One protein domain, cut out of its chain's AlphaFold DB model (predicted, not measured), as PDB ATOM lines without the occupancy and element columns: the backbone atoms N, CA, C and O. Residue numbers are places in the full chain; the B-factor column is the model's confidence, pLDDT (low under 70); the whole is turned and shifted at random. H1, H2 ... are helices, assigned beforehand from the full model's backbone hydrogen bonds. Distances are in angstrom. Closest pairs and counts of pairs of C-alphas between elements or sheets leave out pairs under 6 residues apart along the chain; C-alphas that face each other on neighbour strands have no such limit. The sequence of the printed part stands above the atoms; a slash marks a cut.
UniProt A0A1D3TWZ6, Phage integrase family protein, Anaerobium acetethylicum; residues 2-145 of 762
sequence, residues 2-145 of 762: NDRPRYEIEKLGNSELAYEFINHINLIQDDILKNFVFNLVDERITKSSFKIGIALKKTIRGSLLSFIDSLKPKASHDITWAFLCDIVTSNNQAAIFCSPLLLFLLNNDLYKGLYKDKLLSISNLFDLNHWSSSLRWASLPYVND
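Overview. This is residues 2 to 145 of the 762 residues of the protein "Phage integrase family protein" of Anaerobium acetethylicum (UniProt A0A1D3TWZ6). Two groups of helices stand side by side: H2, H3 and H4 run nearly along one line as a small triangle, with H1 loosely at its outside, and next to them is the hairpin of H5 and H6. H6 packs slantwise on H4 with its residues 93 to 98; H8 packs on its residues 99 to 106, H9 packs on H5, and residues 53 to 58 stick out. The printed part has 144 residues, with nine named helices, H1 to H9 in chain order, and no named strand: all helix. It is compact, with a radius of gyration of the C-alphas of 15.0 A and spans of 41 by 36 by 24 A.

Arrangement. Begin at H1, residues 4 to 9, which is close to but not clearly touching H2, residues 15 to 25; the closest C-alphas are those of Ile 9 and Ala 18, 7.2 A apart. Look next at H3, residues 31 to 46, which makes a helical hairpin with H2: its residues 34 to 38 touch H2, opposite ways at a shallow tilt of 22 degrees, closest at C-alphas 25 and 34, 6.1 A. H4, residues 54 to 71, touches H2 with residues 65 to 69, the same way at a shallow tilt of 26 degrees, closest at C-alphas 25 and 68, 6.6 A. H5, residues 81 to 90, forms a helical hairpin with the hub H6, residues 92 to 107, at a shallow tilt of 18 degrees, closest at C-alphas 88 and 94, 5.3 A. H6 touches H4 at a steep tilt of 51 degrees, closest at C-alphas 63 and 94, 5.5 A, and has a kink of 28 degrees near residue 99. H7, residues 116 to 121, only just touches H6, with 3 pairs of C-alphas within 8 A, closest at Leu 106 and Leu 120, 6.7 A. H8, residues 123 to 126, touches H6 closest at C-alphas 99 and 126, 5.0 A; H9, residues 140 to 143, touches H5 closest at C-alphas 85 and 142, 4.8 A. In H2, H3, H5 and H7 every O i to N i+4 pair is within hydrogen-bond range; H4 has 12 of 14, H6 9 of 12, H1 0 of 2 and also 0 of 3 O i to N i+3 pairs, and H8 and H9 are too short for an O i to N i+4 pair.

Along the chain. Find C-alpha 4 at (324.192, 306.876, 171.054), where H1 begins. H3 is 21.8 A long; H4, the longest helix by residues, runs 26.7 A from C-alpha 54 at (351.733, 295.838, 161.155), and H6 is 23.8 A. H9 ends at C-alpha 143, (339.938, 271.899, 169.128).

Size, cuts and confidence. The C-alphas farthest apart are those of Gly 13 and Leu 114, 42.7 A. The printed part has no cut, and the link from H8 to H9, residues 127 to 139, is long. Mean pLDDT of the printed part is 74.4; look for values under 70 at residues 2 to 18, 44 to 59, 128 to 140 and 143 to 145.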
ATOM      1  N   ASN A   2     317.843 306.159 170.226       35.56
ATOM      2  CA  ASN A   2     318.525 305.274 169.255       35.56
ATOM      3  C   ASN A   2     319.792 305.850 168.580       35.56
ATOM      4  O   ASN A   2     320.279 305.242 167.637       35.56
ATOM      5  N   ASP A   3     320.368 306.959 169.057       37.16
ATOM      6  CA  ASP A   3     321.510 307.607 168.369       37.16
ATOM      7  C   ASP A   3     322.843 307.598 169.135       37.16
ATOM      8  O   ASP A   3     323.834 308.160 168.671       37.16
ATOM      9  N   ARG A   4     322.931 306.926 170.290       38.38
ATOM     10  CA  ARG A   4     324.192 306.876 171.054       38.38
ATOM     11  C   ARG A   4     325.360 306.101 170.401       38.38
ATOM     12  O   ARG A   4     326.481 306.553 170.597       38.38
ATOM     13  N   PRO A   5     325.186 305.029 169.597       42.62
ATOM     14  CA  PRO A   5     326.341 304.270 169.089       42.62
ATOM     15  C   PRO A   5     327.135 304.983 167.982       42.62
ATOM     16  O   PRO A   5     328.314 304.707 167.791       42.62
ATOM     17  N   ARG A   6     326.517 305.901 167.224       45.03
ATOM     18  CA  ARG A   6     327.196 306.585 166.106       45.03
ATOM     19  C   ARG A   6     328.176 307.664 166.563       45.03
ATOM     20  O   ARG A   6     329.166 307.899 165.882       45.03
ATOM     21  N   TYR A   7     327.909 308.303 167.700       43.84
ATOM     22  CA  TYR A   7     328.587 309.546 168.070       43.84
ATOM     23  C   TYR A   7     329.959 309.345 168.742       43.84
ATOM     24  O   TYR A   7     330.772 310.266 168.745       43.84
ATOM     25  N   GLU A   8     330.254 308.160 169.292       47.28
ATOM     26  CA  GLU A   8     331.540 307.909 169.969       47.28
ATOM     27  C   GLU A   8     332.624 307.306 169.056       47.28
ATOM     28  O   GLU A   8     333.811 307.517 169.307       47.28
ATOM     29  N   ILE A   9     332.258 306.670 167.936       46.25
ATOM     30  CA  ILE A   9     333.226 306.012 167.036       46.25
ATOM     31  C   ILE A   9     333.868 306.977 166.019       46.25
ATOM     32  O   ILE A   9     335.001 306.750 165.595       46.25
ATOM     33  N   GLU A  10     333.230 308.103 165.676       45.38
ATOM     34  CA  GLU A  10     333.791 309.088 164.723       45.38
ATOM     35  C   GLU A  10     335.083 309.778 165.215       45.38
ATOM     36  O   GLU A  10     335.791 310.406 164.429       45.38
ATOM     37  N   LYS A  11     335.464 309.611 166.492       46.81
ATOM     38  CA  LYS A  11     336.747 310.093 167.042       46.81
ATOM     39  C   LYS A  11     337.945 309.166 166.785       46.81
ATOM     40  O   LYS A  11     339.067 309.510 167.156       46.81
ATOM     41  N   LEU A  12     337.744 308.007 166.162       46.38
ATOM     42  CA  LEU A  12     338.794 307.016 165.922       46.38
ATOM     43  C   LEU A  12     339.443 307.254 164.548       46.38
ATOM     44  O   LEU A  12     338.823 307.046 163.511       46.38
ATOM     45  N   GLY A  13     340.704 307.707 164.540       45.00
ATOM     46  CA  GLY A  13     341.480 308.176 163.375       45.00
ATOM     47  C   GLY A  13     341.836 307.144 162.289       45.00
ATOM     48  O   GLY A  13     342.955 307.152 161.782       45.00
ATOM     49  N   ASN A  14     340.911 306.254 161.926       53.88
ATOM     50  CA  ASN A  14     340.971 305.413 160.732       53.88
ATOM     51  C   ASN A  14     339.530 305.133 160.248       53.88
ATOM     52  O   ASN A  14     339.000 304.032 160.416       53.88
ATOM     53  N   SER A  15     338.870 306.176 159.730       57.56
ATOM     54  CA  SER A  15     337.417 306.224 159.492       57.56
ATOM     55  C   SER A  15     336.896 305.069 158.632       57.56
ATOM     56  O   SER A  15     335.887 304.463 158.970       57.56
ATOM     57  N   GLU A  16     337.612 304.688 157.575       64.56
ATOM     58  CA  GLU A  16     337.192 303.632 156.642       64.56
ATOM     59  C   GLU A  16     337.062 302.248 157.308       64.56
ATOM     60  O   GLU A  16     336.120 301.503 157.042       64.56
ATOM     61  N   LEU A  17     337.961 301.928 158.242       65.44
ATOM     62  CA  LEU A  17     337.956 300.658 158.971       65.44
ATOM     63  C   LEU A  17     336.799 300.585 159.978       65.44
ATOM     64  O   LEU A  17     336.152 299.551 160.130       65.44
ATOM     65  N   ALA A  18     336.547 301.692 160.676       67.56
ATOM     66  CA  ALA A  18     335.454 301.788 161.633       67.56
ATOM     67  C   ALA A  18     334.094 301.658 160.927       67.56
ATOM     68  O   ALA A  18     333.228 300.918 161.398       67.56
ATOM     69  N   TYR A  19     333.934 302.295 159.760       75.06
ATOM     70  CA  TYR A  19     332.730 302.156 158.935       75.06
ATOM     71  C   TYR A  19     332.515 300.717 158.447       75.06
ATOM     72  O   TYR A  19     331.386 300.229 158.497       75.06
ATOM     73  N   GLU A  20     333.572 300.013 158.029       80.94
ATOM     74  CA  GLU A  20     333.485 298.605 157.617       80.94
ATOM     75  C   GLU A  20     332.950 297.713 158.751       80.94
ATOM     76  O   GLU A  20     331.975 296.986 158.557       80.94
ATOM     77  N   PHE A  21     333.512 297.812 159.962       82.31
ATOM     78  CA  PHE A  21     333.028 297.028 161.101       82.31
ATOM     79  C   PHE A  21     331.595 297.390 161.492       82.31
ATOM     80  O   PHE A  21     330.781 296.490 161.689       82.31
ATOM     81  N   ILE A  22     331.253 298.682 161.551       82.25
ATOM     82  CA  ILE A  22     329.888 299.132 161.869       82.25
ATOM     83  C   ILE A  22     328.873 298.544 160.880       82.25
ATOM     84  O   ILE A  22     327.804 298.090 161.295       82.25
ATOM     85  N   ASN A  23     329.200 298.513 159.586       85.94
ATOM     86  CA  ASN A  23     328.323 297.938 158.568       85.94
ATOM     87  C   ASN A  23     328.073 296.445 158.811       85.94
ATOM     88  O   ASN A  23     326.932 296.001 158.722       85.94
ATOM     89  N   HIS A  24     329.102 295.679 159.181       88.81
ATOM     90  CA  HIS A  24     328.946 294.260 159.506       88.81
ATOM     91  C   HIS A  24     328.190 294.033 160.828       88.81
ATOM     92  O   HIS A  24     327.331 293.155 160.884       88.81
ATOM     93  N   ILE A  25     328.447 294.844 161.861       87.62
ATOM     94  CA  ILE A  25     327.771 294.775 163.171       87.62
ATOM     95  C   ILE A  25     326.276 295.070 163.038       87.62
ATOM     96  O   ILE A  25     325.453 294.416 163.673       87.62
ATOM     97  N   ASN A  26     325.900 296.031 162.191       88.00
ATOM     98  CA  ASN A  26     324.497 296.385 161.974       88.00
ATOM     99  C   ASN A  26     323.660 295.266 161.346       88.00
ATOM    100  O   ASN A  26     322.436 295.329 161.436       88.00
ATOM    101  N   LEU A  27     324.305 294.259 160.752       90.38
ATOM    102  CA  LEU A  27     323.654 293.081 160.185       90.38
ATOM    103  C   LEU A  27     323.437 291.954 161.212       90.38
ATOM    104  O   LEU A  27     322.828 290.946 160.865       90.38
ATOM    105  N   ILE A  28     323.927 292.096 162.450       91.00
ATOM    106  CA  ILE A  28     323.605 291.174 163.547       91.00
ATOM    107  C   ILE A  28     322.169 291.442 164.001       91.00
ATOM    108  O   ILE A  28     321.835 292.567 164.373       91.00
ATOM    109  N   GLN A  29     321.330 290.405 163.955       89.62
ATOM    110  CA  GLN A  29     319.899 290.510 164.261       89.62
ATOM    111  C   GLN A  29     319.597 290.570 165.765       89.62
ATOM    112  O   GLN A  29     318.594 291.154 166.163       89.62
ATOM    113  N   ASP A  30     320.448 289.972 166.598       92.94
ATOM    114  CA  ASP A  30     320.291 289.950 168.052       92.94
ATOM    115  C   ASP A  30     320.971 291.170 168.698       92.94
ATOM    116  O   ASP A  30     322.189 291.344 168.600       92.94
ATOM    117  N   ASP A  31     320.183 292.012 169.374       90.50
ATOM    118  CA  ASP A  31     320.663 293.253 169.999       90.50
ATOM    119  C   ASP A  31     321.718 293.011 171.091       90.50
ATOM    120  O   ASP A  31     322.598 293.851 171.304       90.50
ATOM    121  N   ILE A  32     321.675 291.866 171.780       91.69
ATOM    122  CA  ILE A  32     322.638 291.520 172.830       91.69
ATOM    123  C   ILE A  32     323.999 291.218 172.196       91.69
ATOM    124  O   ILE A  32     325.013 291.788 172.609       91.69
ATOM    125  N   LEU A  33     324.028 290.370 171.163       91.44
ATOM    126  CA  LEU A  33     325.247 290.076 170.406       91.44
ATOM    127  C   LEU A  33     325.784 291.330 169.714       91.44
ATOM    128  O   LEU A  33     326.989 291.581 169.742       91.44
ATOM    129  N   LYS A  34     324.898 292.154 169.150       91.44
ATOM    130  CA  LYS A  34     325.251 293.424 168.512       91.44
ATOM    131  C   LYS A  34     325.953 294.374 169.484       91.44
ATOM    132  O   LYS A  34     327.022 294.890 169.160       91.44
ATOM    133  N   ASN A  35     325.401 294.556 170.685       90.38
ATOM    134  CA  ASN A  35     326.002 295.388 171.731       90.38
ATOM    135  C   ASN A  35     327.336 294.816 172.236       90.38
ATOM    136  O   ASN A  35     328.289 295.569 172.433       90.38
ATOM    137  N   PHE A  36     327.434 293.493 172.405       91.75
ATOM    138  CA  PHE A  36     328.692 292.840 172.774       91.75
ATOM    139  C   PHE A  36     329.792 293.111 171.739       91.75
ATOM    140  O   PHE A  36     330.883 293.549 172.101       91.75
ATOM    141  N   VAL A  37     329.507 292.883 170.452       88.25
ATOM    142  CA  VAL A  37     330.490 293.084 169.381       88.25
ATOM    143  C   VAL A  37     330.880 294.557 169.276       88.25
ATOM    144  O   VAL A  37     332.060 294.851 169.104       88.25
ATOM    145  N   PHE A  38     329.929 295.481 169.433       85.75
ATOM    146  CA  PHE A  38     330.216 296.914 169.464       85.75
ATOM    147  C   PHE A  38     331.225 297.264 170.567       85.75
ATOM    148  O   PHE A  38     332.251 297.869 170.276       85.75
ATOM    149  N   ASN A  39     330.995 296.797 171.798       85.00
ATOM    150  CA  ASN A  39     331.906 297.024 172.925       85.00
ATOM    151  C   ASN A  39     333.268 296.342 172.728       85.00
ATOM    152  O   ASN A  39     334.299 296.913 173.071       85.00
ATOM    153  N   LEU A  40     333.291 295.134 172.156       83.44
ATOM    154  CA  LEU A  40     334.523 294.404 171.848       83.44
ATOM    155  C   LEU A  40     335.382 295.160 170.824       83.44
ATOM    156  O   LEU A  40     336.602 295.233 170.964       83.44
ATOM    157  N   VAL A  41     334.746 295.706 169.784       79.38
ATOM    158  CA  VAL A  41     335.399 296.503 168.742       79.38
ATOM    159  C   VAL A  41     335.869 297.836 169.313       79.38
ATOM    160  O   VAL A  41     337.028 298.194 169.114       79.38
ATOM    161  N   ASP A  42     335.018 298.525 170.073       74.44
ATOM    162  CA  ASP A  42     335.359 299.788 170.721       74.44
ATOM    163  C   ASP A  42     336.551 299.619 171.666       74.44
ATOM    164  O   ASP A  42     337.565 300.288 171.488       74.44
ATOM    165  N   GLU A  43     336.519 298.645 172.579       71.62
ATOM    166  CA  GLU A  43     337.602 298.392 173.532       71.62
ATOM    167  C   GLU A  43     338.935 298.074 172.837       71.62
ATOM    168  O   GLU A  43     339.997 298.521 173.278       71.62
ATOM    169  N   ARG A  44     338.904 297.328 171.728       69.12
ATOM    170  CA  ARG A  44     340.111 296.934 170.984       69.12
ATOM    171  C   ARG A  44     340.654 298.036 170.078       69.12
ATOM    172  O   ARG A  44     341.851 298.013 169.780       69.12
ATOM    173  N   ILE A  45     339.813 298.975 169.642       64.19
ATOM    174  CA  ILE A  45     340.217 300.116 168.813       64.19
ATOM    175  C   ILE A  45     340.632 301.319 169.684       64.19
ATOM    176  O   ILE A  45     341.617 301.979 169.348       64.19
ATOM    177  N   THR A  46     339.959 301.581 170.811       55.12
ATOM    178  CA  THR A  46     340.238 302.721 171.710       55.12
ATOM    179  C   THR A  46     341.361 302.452 172.716       55.12
ATOM    180  O   THR A  46     342.211 303.320 172.926       55.12
ATOM    181  N   LYS A  47     341.430 301.263 173.332       53.78
ATOM    182  CA  LYS A  47     342.470 300.925 174.321       53.78
ATOM    183  C   LYS A  47     343.650 300.247 173.628       53.78
ATOM    184  O   LYS A  47     343.795 299.026 173.627       53.78
ATOM    185  N   SER A  48     344.531 301.039 173.023       49.31
ATOM    186  CA  SER A  48     345.746 300.567 172.348       49.31
ATOM    187  C   SER A  48     346.784 299.959 173.314       49.31
ATOM    188  O   SER A  48     347.827 300.556 173.579       49.31
ATOM    189  N   SER A  49     346.538 298.752 173.826       41.44
ATOM    190  CA  SER A  49     347.531 297.930 174.539       41.44
ATOM    191  C   SER A  49     348.117 296.810 173.666       41.44
ATOM    192  O   SER A  49     349.140 296.219 174.012       41.44
ATOM    193  N   PHE A  50     347.553 296.552 172.481       43.78
ATOM    194  CA  PHE A  50     348.112 295.597 171.520       43.78
ATOM    195  C   PHE A  50     349.297 296.226 170.757       43.78
ATOM    196  O   PHE A  50     349.164 296.709 169.630       43.78
ATOM    197  N   LYS A  51     350.492 296.212 171.367       41.94
ATOM    198  CA  LYS A  51     351.772 296.396 170.655       41.94
ATOM    199  C   LYS A  51     352.015 295.193 169.745       41.94
ATOM    200  O   LYS A  51     352.824 294.321 170.042       41.94
ATOM    201  N   ILE A  52     351.279 295.123 168.646       44.62
ATOM    202  CA  ILE A  52     351.417 294.058 167.666       44.62
ATOM    203  C   ILE A  52     351.755 294.667 166.304       44.62
ATOM    204  O   ILE A  52     351.116 295.620 165.852       44.62
ATOM    205  N   GLY A  53     352.807 294.125 165.681       41.06
ATOM    206  CA  GLY A  53     353.363 294.599 164.416       41.06
ATOM    207  C   GLY A  53     352.344 294.644 163.273       41.06
ATOM    208  O   GLY A  53     351.348 293.920 163.263       41.06
ATOM    209  N   ILE A  54     352.620 295.497 162.284       42.81
ATOM    210  CA  ILE A  54     351.733 295.838 161.155       42.81
ATOM    211  C   ILE A  54     351.207 294.592 160.410       42.81
ATOM    212  O   ILE A  54     350.045 294.569 160.008       42.81
ATOM    213  N   ALA A  55     352.007 293.526 160.301       39.12
ATOM    214  CA  ALA A  55     351.610 292.273 159.651       39.12
ATOM    215  C   ALA A  55     350.499 291.506 160.400       39.12
ATOM    216  O   ALA A  55     349.595 290.974 159.763       39.12
ATOM    217  N   LEU A  56     350.504 291.498 161.740       46.75
ATOM    218  CA  LEU A  56     349.462 290.825 162.527       46.75
ATOM    219  C   LEU A  56     348.135 291.612 162.529       46.75
ATOM    220  O   LEU A  56     347.076 291.008 162.683       46.75
ATOM    221  N   LYS A  57     348.158 292.939 162.321       58.25
ATOM    222  CA  LYS A  57     346.933 293.763 162.254       58.25
ATOM    223  C   LYS A  57     346.018 293.359 161.091       58.25
ATOM    224  O   LYS A  57     344.800 293.393 161.241       58.25
ATOM    225  N   LYS A  58     346.583 292.936 159.953       60.16
ATOM    226  CA  LYS A  58     345.805 292.511 158.775       60.16
ATOM    227  C   LYS A  58     345.114 291.160 158.994       60.16
ATOM    228  O   LYS A  58     343.955 291.006 158.623       60.16
ATOM    229  N   THR A  59     345.788 290.207 159.639       63.72
ATOM    230  CA  THR A  59     345.222 288.876 159.925       63.72
ATOM    231  C   THR A  59     344.163 288.928 161.032       63.72
ATOM    232  O   THR A  59     343.116 288.292 160.910       63.72
ATOM    233  N   ILE A  60     344.365 289.769 162.054       72.19
ATOM    234  CA  ILE A  60     343.374 290.004 163.115       72.19
ATOM    235  C   ILE A  60     342.115 290.685 162.550       72.19
ATOM    236  O   ILE A  60     341.013 290.274 162.903       72.19
ATOM    237  N   ARG A  61     342.252 291.657 161.627       78.12
ATOM    238  CA  ARG A  61     341.110 292.302 160.940       78.12
ATOM    239  C   ARG A  61     340.229 291.280 160.221       78.12
ATOM    240  O   ARG A  61     339.028 291.245 160.465       78.12
ATOM    241  N   GLY A  62     340.823 290.440 159.369       81.81
ATOM    242  CA  GLY A  62     340.074 289.412 158.633       81.81
ATOM    243  C   GLY A  62     339.391 288.407 159.563       81.81
ATOM    244  O   GLY A  62     338.256 288.007 159.325       81.81
ATOM    245  N   SER A  63     340.046 288.064 160.673       83.00
ATOM    246  CA  SER A  63     339.491 287.151 161.675       83.00
ATOM    247  C   SER A  63     338.328 287.749 162.461       83.00
ATOM    248  O   SER A  63     337.369 287.042 162.753       83.00
ATOM    249  N   LEU A  64     338.385 289.047 162.761       85.25
ATOM    250  CA  LEU A  64     337.298 289.768 163.417       85.25
ATOM    251  C   LEU A  64     336.082 289.898 162.496       85.25
ATOM    252  O   LEU A  64     334.976 289.606 162.930       85.25
ATOM    253  N   LEU A  65     336.276 290.264 161.224       86.88
ATOM    254  CA  LEU A  65     335.176 290.317 160.249       86.88
ATOM    255  C   LEU A  65     334.516 288.947 160.076       86.88
ATOM    256  O   LEU A  65     333.298 288.845 160.181       86.88
ATOM    257  N   SER A  66     335.318 287.889 159.914       88.38
ATOM    258  CA  SER A  66     334.811 286.516 159.830       88.38
ATOM    259  C   SER A  66     334.010 286.117 161.073       88.38
ATOM    260  O   SER A  66     332.968 285.487 160.938       88.38
ATOM    261  N   PHE A  67     334.470 286.488 162.270       91.19
ATOM    262  CA  PHE A  67     333.750 286.236 163.520       91.19
ATOM    263  C   PHE A  67     332.407 286.981 163.569       91.19
ATOM    264  O   PHE A  67     331.387 286.378 163.893       91.19
ATOM    265  N   ILE A  68     332.388 288.267 163.205       90.75
ATOM    266  CA  ILE A  68     331.165 289.086 163.150       90.75
ATOM    267  C   ILE A  68     330.167 288.487 162.153       90.75
ATOM    268  O   ILE A  68     328.978 288.379 162.453       90.75
ATOM    269  N   ASP A  69     330.650 288.053 160.990       91.19
ATOM    270  CA  ASP A  69     329.829 287.436 159.950       91.19
ATOM    271  C   ASP A  69     329.177 286.134 160.418       91.19
ATOM    272  O   ASP A  69     327.996 285.917 160.140       91.19
ATOM    273  N   SER A  70     329.894 285.310 161.187       92.00
ATOM    274  CA  SER A  70     329.339 284.089 161.778       92.00
ATOM    275  C   SER A  70     328.199 284.360 162.767       92.00
ATOM    276  O   SER A  70     327.330 283.503 162.923       92.00
ATOM    277  N   LEU A  71     328.164 285.531 163.415       92.25
ATOM    278  CA  LEU A  71     327.122 285.900 164.384       92.25
ATOM    279  C   LEU A  71     325.848 286.469 163.745       92.25
ATOM    280  O   LEU A  71     324.802 286.449 164.390       92.25
ATOM    281  N   LYS A  72     325.896 286.947 162.493       91.50
ATOM    282  CA  LYS A  72     324.746 287.592 161.825       91.50
ATOM    283  C   LYS A  72     323.433 286.793 161.889       91.50
ATOM    284  O   LYS A  72     322.409 287.407 162.183       91.50
ATOM    285  N   PRO A  73     323.422 285.466 161.636       90.38
ATOM    286  CA  PRO A  73     322.188 284.684 161.609       90.38
ATOM    287  C   PRO A  73     321.833 284.044 162.963       90.38
ATOM    288  O   PRO A  73     321.011 283.130 162.988       90.38
ATOM    289  N   LYS A  74     322.489 284.418 164.068       89.25
ATOM    290  CA  LYS A  74     322.345 283.736 165.363       89.25
ATOM    291  C   LYS A  74     321.710 284.642 166.407       89.25
ATOM    292  O   LYS A  74     322.068 285.812 166.509       89.25
ATOM    293  N   ALA A  75     320.827 284.072 167.224       89.69
ATOM    294  CA  ALA A  75     320.447 284.689 168.484       89.69
ATOM    295  C   ALA A  75     321.465 284.346 169.580       89.69
ATOM    296  O   ALA A  75     322.150 283.324 169.530       89.69
ATOM    297  N   SER A  76     321.543 285.185 170.609       87.38
ATOM    298  CA  SER A  76     322.427 285.014 171.772       87.38
ATOM    299  C   SER A  76     322.256 283.655 172.465       87.38
ATOM    300  O   SER A  76     323.237 283.062 172.909       87.38
ATOM    301  N   HIS A  77     321.032 283.122 172.495       85.31
ATOM    302  CA  HIS A  77     320.720 281.810 173.067       85.31
ATOM    303  C   HIS A  77     321.063 280.621 172.151       85.31
ATOM    304  O   HIS A  77     321.133 279.495 172.641       85.31
ATOM    305  N   ASP A  78     321.310 280.858 170.857       88.44
ATOM    306  CA  ASP A  78     321.711 279.832 169.883       88.44
ATOM    307  C   ASP A  78     323.229 279.613 169.845       88.44
ATOM    308  O   ASP A  78     323.728 278.735 169.132       88.44
ATOM    309  N   ILE A  79     323.987 280.424 170.587       90.69
ATOM    310  CA  ILE A  79     325.439 280.311 170.669       90.69
ATOM    311  C   ILE A  79     325.795 279.107 171.546       90.69
ATOM    312  O   ILE A  79     325.772 279.159 172.776       90.69
ATOM    313  N   THR A  80     326.141 277.999 170.893       89.06
ATOM    314  CA  THR A  80     326.578 276.759 171.543       89.06
ATOM    315  C   THR A  80     328.102 276.638 171.563       89.06
ATOM    316  O   THR A  80     328.814 277.370 170.881       89.06
ATOM    317  N   TRP A  81     328.623 275.683 172.343       87.62
ATOM    318  CA  TRP A  81     330.054 275.359 172.325       87.62
ATOM    319  C   TRP A  81     330.519 274.911 170.933       87.62
ATOM    320  O   TRP A  81     331.505 275.440 170.432       87.62
ATOM    321  N   ALA A  82     329.768 274.008 170.294       87.25
ATOM    322  CA  ALA A  82     330.068 273.506 168.952       87.25
ATOM    323  C   ALA A  82     330.159 274.647 167.930       87.25
ATOM    324  O   ALA A  82     331.129 274.735 167.190       87.25
ATOM    325  N   PHE A  83     329.229 275.603 167.981       89.50
ATOM    326  CA  PHE A  83     329.278 276.778 167.114       89.50
ATOM    327  C   PHE A  83     330.557 277.614 167.310       89.50
ATOM    328  O   PHE A  83     331.152 278.082 166.341       89.50
ATOM    329  N   LEU A  84     331.011 277.796 168.554       89.56
ATOM    330  CA  LEU A  84     332.276 278.488 168.816       89.56
ATOM    331  C   LEU A  84     333.480 277.673 168.311       89.56
ATOM    332  O   LEU A  84     334.408 278.259 167.754       89.56
ATOM    333  N   CYS A  85     333.463 276.346 168.461       87.00
ATOM    334  CA  CYS A  85     334.484 275.458 167.899       87.00
ATOM    335  C   CYS A  85     334.539 275.525 166.370       87.00
ATOM    336  O   CYS A  85     335.635 275.610 165.823       87.00
ATOM    337  N   ASP A  86     333.396 275.567 165.684       87.81
ATOM    338  CA  ASP A  86     333.323 275.680 164.223       87.81
ATOM    339  C   ASP A  86     333.998 276.966 163.725       87.81
ATOM    340  O   ASP A  86     334.788 276.947 162.771       87.81
ATOM    341  N   ILE A  87     333.738 278.086 164.413       89.06
ATOM    342  CA  ILE A  87     334.365 279.377 164.109       89.06
ATOM    343  C   ILE A  87     335.887 279.286 164.275       89.06
ATOM    344  O   ILE A  87     336.636 279.700 163.387       89.06
ATOM    345  N   VAL A  88     336.358 278.746 165.403       86.62
ATOM    346  CA  VAL A  88     337.795 278.671 165.697       86.62
ATOM    347  C   VAL A  88     338.509 277.651 164.809       86.62
ATOM    348  O   VAL A  88     339.629 277.906 164.382       86.62
ATOM    349  N   THR A  89     337.871 276.538 164.462       83.94
ATOM    350  CA  THR A  89     338.432 275.526 163.551       83.94
ATOM    351  C   THR A  89     338.605 276.092 162.145       83.94
ATOM    352  O   THR A  89     339.635 275.881 161.505       83.94
ATOM    353  N   SER A  90     337.628 276.877 161.685       85.38
ATOM    354  CA  SER A  90     337.695 277.586 160.404       85.38
ATOM    355  C   SER A  90     338.746 278.700 160.419       85.38
ATOM    356  O   SER A  90     339.389 278.978 159.405       85.38
ATOM    357  N   ASN A  91     338.946 279.337 161.575       85.56
ATOM    358  CA  ASN A  91     339.955 280.366 161.770       85.56
ATOM    359  C   ASN A  91     340.481 280.392 163.213       85.56
ATOM    360  O   ASN A  91     339.897 281.026 164.093       85.56
ATOM    361  N   ASN A  92     341.659 279.800 163.435       79.94
ATOM    362  CA  ASN A  92     342.259 279.679 164.770       79.94
ATOM    363  C   ASN A  92     342.421 281.022 165.513       79.94
ATOM    364  O   ASN A  92     342.456 281.046 166.741       79.94
ATOM    365  N   GLN A  93     342.529 282.148 164.799       80.25
ATOM    366  CA  GLN A  93     342.667 283.471 165.423       80.25
ATOM    367  C   GLN A  93     341.348 284.003 165.995       80.25
ATOM    368  O   GLN A  93     341.376 284.856 166.884       80.25
ATOM    369  N   ALA A  94     340.206 283.482 165.540       85.25
ATOM    370  CA  ALA A  94     338.893 283.863 166.045       85.25
ATOM    371  C   ALA A  94     338.690 283.484 167.522       85.25
ATOM    372  O   ALA A  94     337.847 284.073 168.191       85.25
ATOM    373  N   ALA A  95     339.528 282.598 168.075       82.12
ATOM    374  CA  ALA A  95     339.517 282.239 169.492       82.12
ATOM    375  C   ALA A  95     339.654 283.452 170.436       82.12
ATOM    376  O   ALA A  95     339.078 283.457 171.525       82.12
ATOM    377  N   ILE A  96     340.356 284.510 170.003       79.38
ATOM    378  CA  ILE A  96     340.487 285.775 170.748       79.38
ATOM    379  C   ILE A  96     339.144 286.507 170.881       79.38
ATOM    380  O   ILE A  96     338.963 287.285 171.809       79.38
ATOM    381  N   PHE A  97     338.198 286.267 169.977       84.94
ATOM    382  CA  PHE A  97     336.873 286.888 169.999       84.94
ATOM    383  C   PHE A  97     335.813 285.939 170.570       84.94
ATOM    384  O   PHE A  97     334.934 286.372 171.315       84.94
ATOM    385  N   CYS A  98     335.953 284.634 170.320       88.69
ATOM    386  CA  CYS A  98     335.098 283.604 170.905       88.69
ATOM    387  C   CYS A  98     335.245 283.505 172.434       88.69
ATOM    388  O   CYS A  98     334.244 283.274 173.107       88.69
ATOM    389  N   SER A  99     336.447 283.708 172.995       86.38
ATOM    390  CA  SER A  99     336.671 283.585 174.451       86.38
ATOM    391  C   SER A  99     335.953 284.683 175.256       86.38
ATOM    392  O   SER A  99     335.196 284.344 176.167       86.38
ATOM    393  N   PRO A 100     336.064 285.982 174.899       86.06
ATOM    394  CA  PRO A 100     335.282 287.038 175.543       86.06
ATOM    395  C   PRO A 100     333.777 286.908 175.316       86.06
ATOM    396  O   PRO A 100     333.014 287.215 176.227       86.06
ATOM    397  N   LEU A 101     333.337 286.439 174.139       90.88
ATOM    398  CA  LEU A 101     331.912 286.200 173.883       90.88
ATOM    399  C   LEU A 101     331.376 285.115 174.814       90.88
ATOM    400  O   LEU A 101     330.341 285.297 175.444       90.88
ATOM    401  N   LEU A 102     332.097 284.001 174.935       90.38
ATOM    402  CA  LEU A 102     331.730 282.922 175.839       90.38
ATOM    403  C   LEU A 102     331.658 283.408 177.290       90.38
ATOM    404  O   LEU A 102     330.665 283.154 177.963       90.38
ATOM    405  N   LEU A 103     332.669 284.147 177.757       88.75
ATOM    406  CA  LEU A 103     332.663 284.746 179.094       88.75
ATOM    407  C   LEU A 103     331.477 285.680 179.309       88.75
ATOM    408  O   LEU A 103     330.816 285.602 180.341       88.75
ATOM    409  N   PHE A 104     331.186 286.540 178.335       91.19
ATOM    410  CA  PHE A 104     330.039 287.434 178.385       91.19
ATOM    411  C   PHE A 104     328.728 286.647 178.508       91.19
ATOM    412  O   PHE A 104     327.910 286.958 179.373       91.19
ATOM    413  N   LEU A 105     328.547 285.597 177.706       91.75
ATOM    414  CA  LEU A 105     327.345 284.767 177.751       91.75
ATOM    415  C   LEU A 105     327.222 283.985 179.068       91.75
ATOM    416  O   LEU A 105     326.119 283.855 179.589       91.75
ATOM    417  N   LEU A 106     328.328 283.481 179.622       90.56
ATOM    418  CA  LEU A 106     328.337 282.767 180.903       90.56
ATOM    419  C   LEU A 106     328.046 283.708 182.083       90.56
ATOM    420  O   LEU A 106     327.193 283.399 182.910       90.56
ATOM    421  N   ASN A 107     328.709 284.866 182.138       89.94
ATOM    422  CA  ASN A 107     328.592 285.822 183.245       89.94
ATOM    423  C   ASN A 107     327.219 286.507 183.311       89.94
ATOM    424  O   ASN A 107     326.818 286.958 184.379       89.94
ATOM    425  N   ASN A 108     326.507 286.587 182.184       89.94
ATOM    426  CA  ASN A 108     325.163 287.166 182.104       89.94
ATOM    427  C   ASN A 108     324.050 286.102 182.073       89.94
ATOM    428  O   ASN A 108     322.907 286.433 181.773       89.94
ATOM    429  N   ASP A 109     324.372 284.833 182.350       89.19
ATOM    430  CA  ASP A 109     323.422 283.710 182.343       89.19
ATOM    431  C   ASP A 109     322.692 283.485 180.996       89.19
ATOM    432  O   ASP A 109     321.595 282.931 180.923       89.19
ATOM    433  N   LEU A 110     323.315 283.903 179.892       90.00
ATOM    434  CA  LEU A 110     322.760 283.816 178.536       90.00
ATOM    435  C   LEU A 110     323.124 282.505 177.828       90.00
ATOM    436  O   LEU A 110     322.445 282.096 176.886       90.00
ATOM    437  N   TYR A 111     324.183 281.826 178.274       89.62
ATOM    438  CA  TYR A 111     324.618 280.557 177.697       89.62
ATOM    439  C   TYR A 111     323.718 279.392 178.146       89.62
ATOM    440  O   TYR A 111     323.683 279.040 179.327       89.62
ATOM    441  N   LYS A 112     323.031 278.747 177.193       84.31
ATOM    442  CA  LYS A 112     322.111 277.611 177.432       84.31
ATOM    443  C   LYS A 112     322.605 276.271 176.868       84.31
ATOM    444  O   LYS A 112     321.828 275.331 176.730       84.31
ATOM    445  N   GLY A 113     323.887 276.174 176.514       82.81
ATOM    446  CA  GLY A 113     324.465 274.955 175.948       82.81
ATOM    447  C   GLY A 113     324.671 273.830 176.971       82.81
ATOM    448  O   GLY A 113     324.783 274.070 178.172       82.81
ATOM    449  N   LEU A 114     324.804 272.598 176.468       80.81
ATOM    450  CA  LEU A 114     324.946 271.355 177.248       80.81
ATOM    451  C   LEU A 114     326.119 271.363 178.251       80.81
ATOM    452  O   LEU A 114     326.091 270.645 179.244       80.81
ATOM    453  N   TYR A 115     327.138 272.195 178.020       83.38
ATOM    454  CA  TYR A 115     328.357 272.246 178.831       83.38
ATOM    455  C   TYR A 115     328.439 273.444 179.784       83.38
ATOM    456  O   TYR A 115     329.531 273.762 180.252       83.38
ATOM    457  N   LYS A 116     327.318 274.119 180.074       87.06
ATOM    458  CA  LYS A 116     327.279 275.343 180.895       87.06
ATOM    459  C   LYS A 116     328.073 275.219 182.201       87.06
ATOM    460  O   LYS A 116     328.991 276.003 182.418       87.06
ATOM    461  N   ASP A 117     327.789 274.207 183.021       85.38
ATOM    462  CA  ASP A 117     328.437 274.037 184.332       85.38
ATOM    463  C   ASP A 117     329.945 273.782 184.208       85.38
ATOM    464  O   ASP A 117     330.754 274.350 184.946       85.38
ATOM    465  N   LYS A 118     330.351 272.970 183.222       82.62
ATOM    466  CA  LYS A 118     331.767 272.707 182.941       82.62
ATOM    467  C   LYS A 118     332.475 273.984 182.500       82.62
ATOM    468  O   LYS A 118     333.547 274.270 183.021       82.62
ATOM    469  N   LEU A 119     331.882 274.752 181.587       86.31
ATOM    470  CA  LEU A 119     332.438 276.009 181.085       86.31
ATOM    471  C   LEU A 119     332.515 277.081 182.180       86.31
ATOM    472  O   LEU A 119     333.516 277.787 182.249       86.31
ATOM    473  N   LEU A 120     331.530 277.141 183.084       86.25
ATOM    474  CA  LEU A 120     331.583 277.981 184.287       86.25
ATOM    475  C   LEU A 120     332.747 277.585 185.201       86.25
ATOM    476  O   LEU A 120     333.487 278.456 185.647       86.25
ATOM    477  N   SER A 121     332.962 276.285 185.433       82.06
ATOM    478  CA  SER A 121     334.052 275.803 186.300       82.06
ATOM    479  C   SER A 121     335.458 276.143 185.785       82.06
ATOM    480  O   SER A 121     336.413 276.149 186.562       82.06
ATOM    481  N   ILE A 122     335.591 276.436 184.487       78.06
ATOM    482  CA  ILE A 122     336.861 276.775 183.833       78.06
ATOM    483  C   ILE A 122     336.854 278.180 183.209       78.06
ATOM    484  O   ILE A 122     337.726 278.490 182.398       78.06
ATOM    485  N   SER A 123     335.894 279.037 183.572       81.69
ATOM    486  CA  SER A 123     335.673 280.344 182.937       81.69
ATOM    487  C   SER A 123     336.923 281.231 182.961       81.69
ATOM    488  O   SER A 123     337.279 281.815 181.942       81.69
ATOM    489  N   ASN A 124     337.669 281.222 184.070       75.44
ATOM    490  CA  ASN A 124     338.929 281.958 184.244       75.44
ATOM    491  C   ASN A 124     339.982 281.673 183.152       75.44
ATOM    492  O   ASN A 124     340.879 282.483 182.940       75.44
ATOM    493  N   LEU A 125     339.896 280.540 182.446       70.88
ATOM    494  CA  LEU A 125     340.820 280.199 181.356       70.88
ATOM    495  C   LEU A 125     340.566 280.997 180.080       70.88
ATOM    496  O   LEU A 125     341.483 281.183 179.279       70.88
ATOM    497  N   PHE A 126     339.332 281.457 179.894       75.06
ATOM    498  CA  PHE A 126     338.924 282.270 178.755       75.06
ATOM    499  C   PHE A 126     339.212 283.764 178.982       75.06
ATOM    500  O   PHE A 126     338.981 284.569 178.077       75.06
ATOM    501  N   ASP A 127     339.733 284.144 180.159       72.31
ATOM    502  CA  ASP A 127     340.158 285.514 180.435       72.31
ATOM    503  C   ASP A 127     341.497 285.808 179.743       72.31
ATOM    504  O   ASP A 127     342.576 285.333 180.117       72.31
ATOM    505  N   LEU A 128     341.411 286.639 178.706       65.00
ATOM    506  CA  LEU A 128     342.536 287.034 177.867       65.00
ATOM    507  C   LEU A 128     343.594 287.858 178.613       65.00
ATOM    508  O   LEU A 128     344.717 287.966 178.113       65.00
ATOM    509  N   ASN A 129     343.285 288.411 179.791       60.66
ATOM    510  CA  ASN A 129     344.259 289.131 180.617       60.66
ATOM    511  C   ASN A 129     345.400 288.221 181.102       60.66
ATOM    512  O   ASN A 129     346.496 288.702 181.391       60.66
ATOM    513  N   HIS A 130     345.180 286.903 181.130       53.91
ATOM    514  CA  HIS A 130     346.183 285.912 181.520       53.91
ATOM    515  C   HIS A 130     347.025 285.373 180.351       53.91
ATOM    516  O   HIS A 130     347.957 284.597 180.566       53.91
ATOM    517  N   TRP A 131     346.738 285.758 179.103       58.41
ATOM    518  CA  TRP A 131     347.394 285.177 177.929       58.41
ATOM    519  C   TRP A 131     348.620 285.993 177.515       58.41
ATOM    520  O   TRP A 131     348.556 286.906 176.690       58.41
ATOM    521  N   SER A 132     349.786 285.636 178.054       46.94
ATOM    522  CA  SER A 132     351.054 286.239 177.643       46.94
ATOM    523  C   SER A 132     351.432 285.805 176.214       46.94
ATOM    524  O   SER A 132     352.022 284.749 175.988       46.94
ATOM    525  N   SER A 133     351.142 286.658 175.231       45.25
ATOM    526  CA  SER A 133     351.803 286.775 173.912       45.25
ATOM    527  C   SER A 133     351.676 285.657 172.854       45.25
ATOM    528  O   SER A 133     352.137 285.865 171.732       45.25
ATOM    529  N   SER A 134     351.032 284.512 173.113       53.41
ATOM    530  CA  SER A 134     350.941 283.413 172.128       53.41
ATOM    531  C   SER A 134     349.495 283.039 171.760       53.41
ATOM    532  O   SER A 134     348.830 282.308 172.492       53.41
ATOM    533  N   LEU A 135     349.056 283.460 170.561       56.34
ATOM    534  CA  LEU A 135     347.775 283.094 169.918       56.34
ATOM    535  C   LEU A 135     347.532 281.576 169.832       56.34
ATOM    536  O   LEU A 135     346.391 281.144 169.747       56.34
ATOM    537  N   ARG A 136     348.587 280.754 169.858       57.62
ATOM    538  CA  ARG A 136     348.476 279.288 169.766       57.62
ATOM    539  C   ARG A 136     347.758 278.650 170.955       57.62
ATOM    540  O   ARG A 136     347.202 277.571 170.801       57.62
ATOM    541  N   TRP A 137     347.791 279.288 172.125       59.72
ATOM    542  CA  TRP A 137     347.114 278.762 173.315       59.72
ATOM    543  C   TRP A 137     345.622 279.075 173.309       59.72
ATOM    544  O   TRP A 137     344.850 278.364 173.938       59.72
ATOM    545  N   ALA A 138     345.227 280.087 172.534       62.91
ATOM    546  CA  ALA A 138     343.864 280.572 172.470       62.91
ATOM    547  C   ALA A 138     342.879 279.570 171.897       62.91
ATOM    548  O   ALA A 138     341.761 279.421 172.376       62.91
ATOM    549  N   SER A 139     343.313 278.903 170.834       69.75
ATOM    550  CA  SER A 139     342.485 277.982 170.078       69.75
ATOM    551  C   SER A 139     342.434 276.593 170.705       69.75
ATOM    552  O   SER A 139     341.552 275.830 170.344       69.75
ATOM    553  N   LEU A 140     343.336 276.251 171.640       68.44
ATOM    554  CA  LEU A 140     343.451 274.905 172.222       68.44
ATOM    555  C   LEU A 140     342.164 274.375 172.873       68.44
ATOM    556  O   LEU A 140     341.852 273.207 172.637       68.44
ATOM    557  N   PRO A 141     341.405 275.170 173.655       72.50
ATOM    558  CA  PRO A 141     340.131 274.709 174.194       72.50
ATOM    559  C   PRO A 141     339.147 274.318 173.087       72.50
ATOM    560  O   PRO A 141     338.445 273.328 173.233       72.50
ATOM    561  N   TYR A 142     339.167 275.031 171.957       77.12
ATOM    562  CA  TYR A 142     338.215 274.927 170.847       77.12
ATOM    563  C   TYR A 142     338.545 273.839 169.807       77.12
ATOM    564  O   TYR A 142     337.964 273.828 168.728       77.12
ATOM    565  N   VAL A 143     339.485 272.930 170.092       62.66
ATOM    566  CA  VAL A 143     339.938 271.899 169.128       62.66
ATOM    567  C   VAL A 143     339.040 270.652 169.125       62.66
ATOM    568  O   VAL A 143     339.234 269.755 168.312       62.66
ATOM    569  N   ASN A 144     338.053 270.556 170.018       59.72
ATOM    570  CA  ASN A 144     337.123 269.430 170.044       59.72
ATOM    571  C   ASN A 144     335.709 269.908 170.389       59.72
ATOM    572  O   ASN A 144     335.505 270.609 171.383       59.72
ATOM    573  N   ASP A 145     334.723 269.434 169.631       60.78
ATOM    574  CA  ASP A 145     333.284 269.670 169.853       60.78
ATOM    575  C   ASP A 145     332.780 269.129 171.201       60.78
ATOM    576  O   ASP A 145     331.640 269.356 171.609       60.78
TER     577      ASP A 145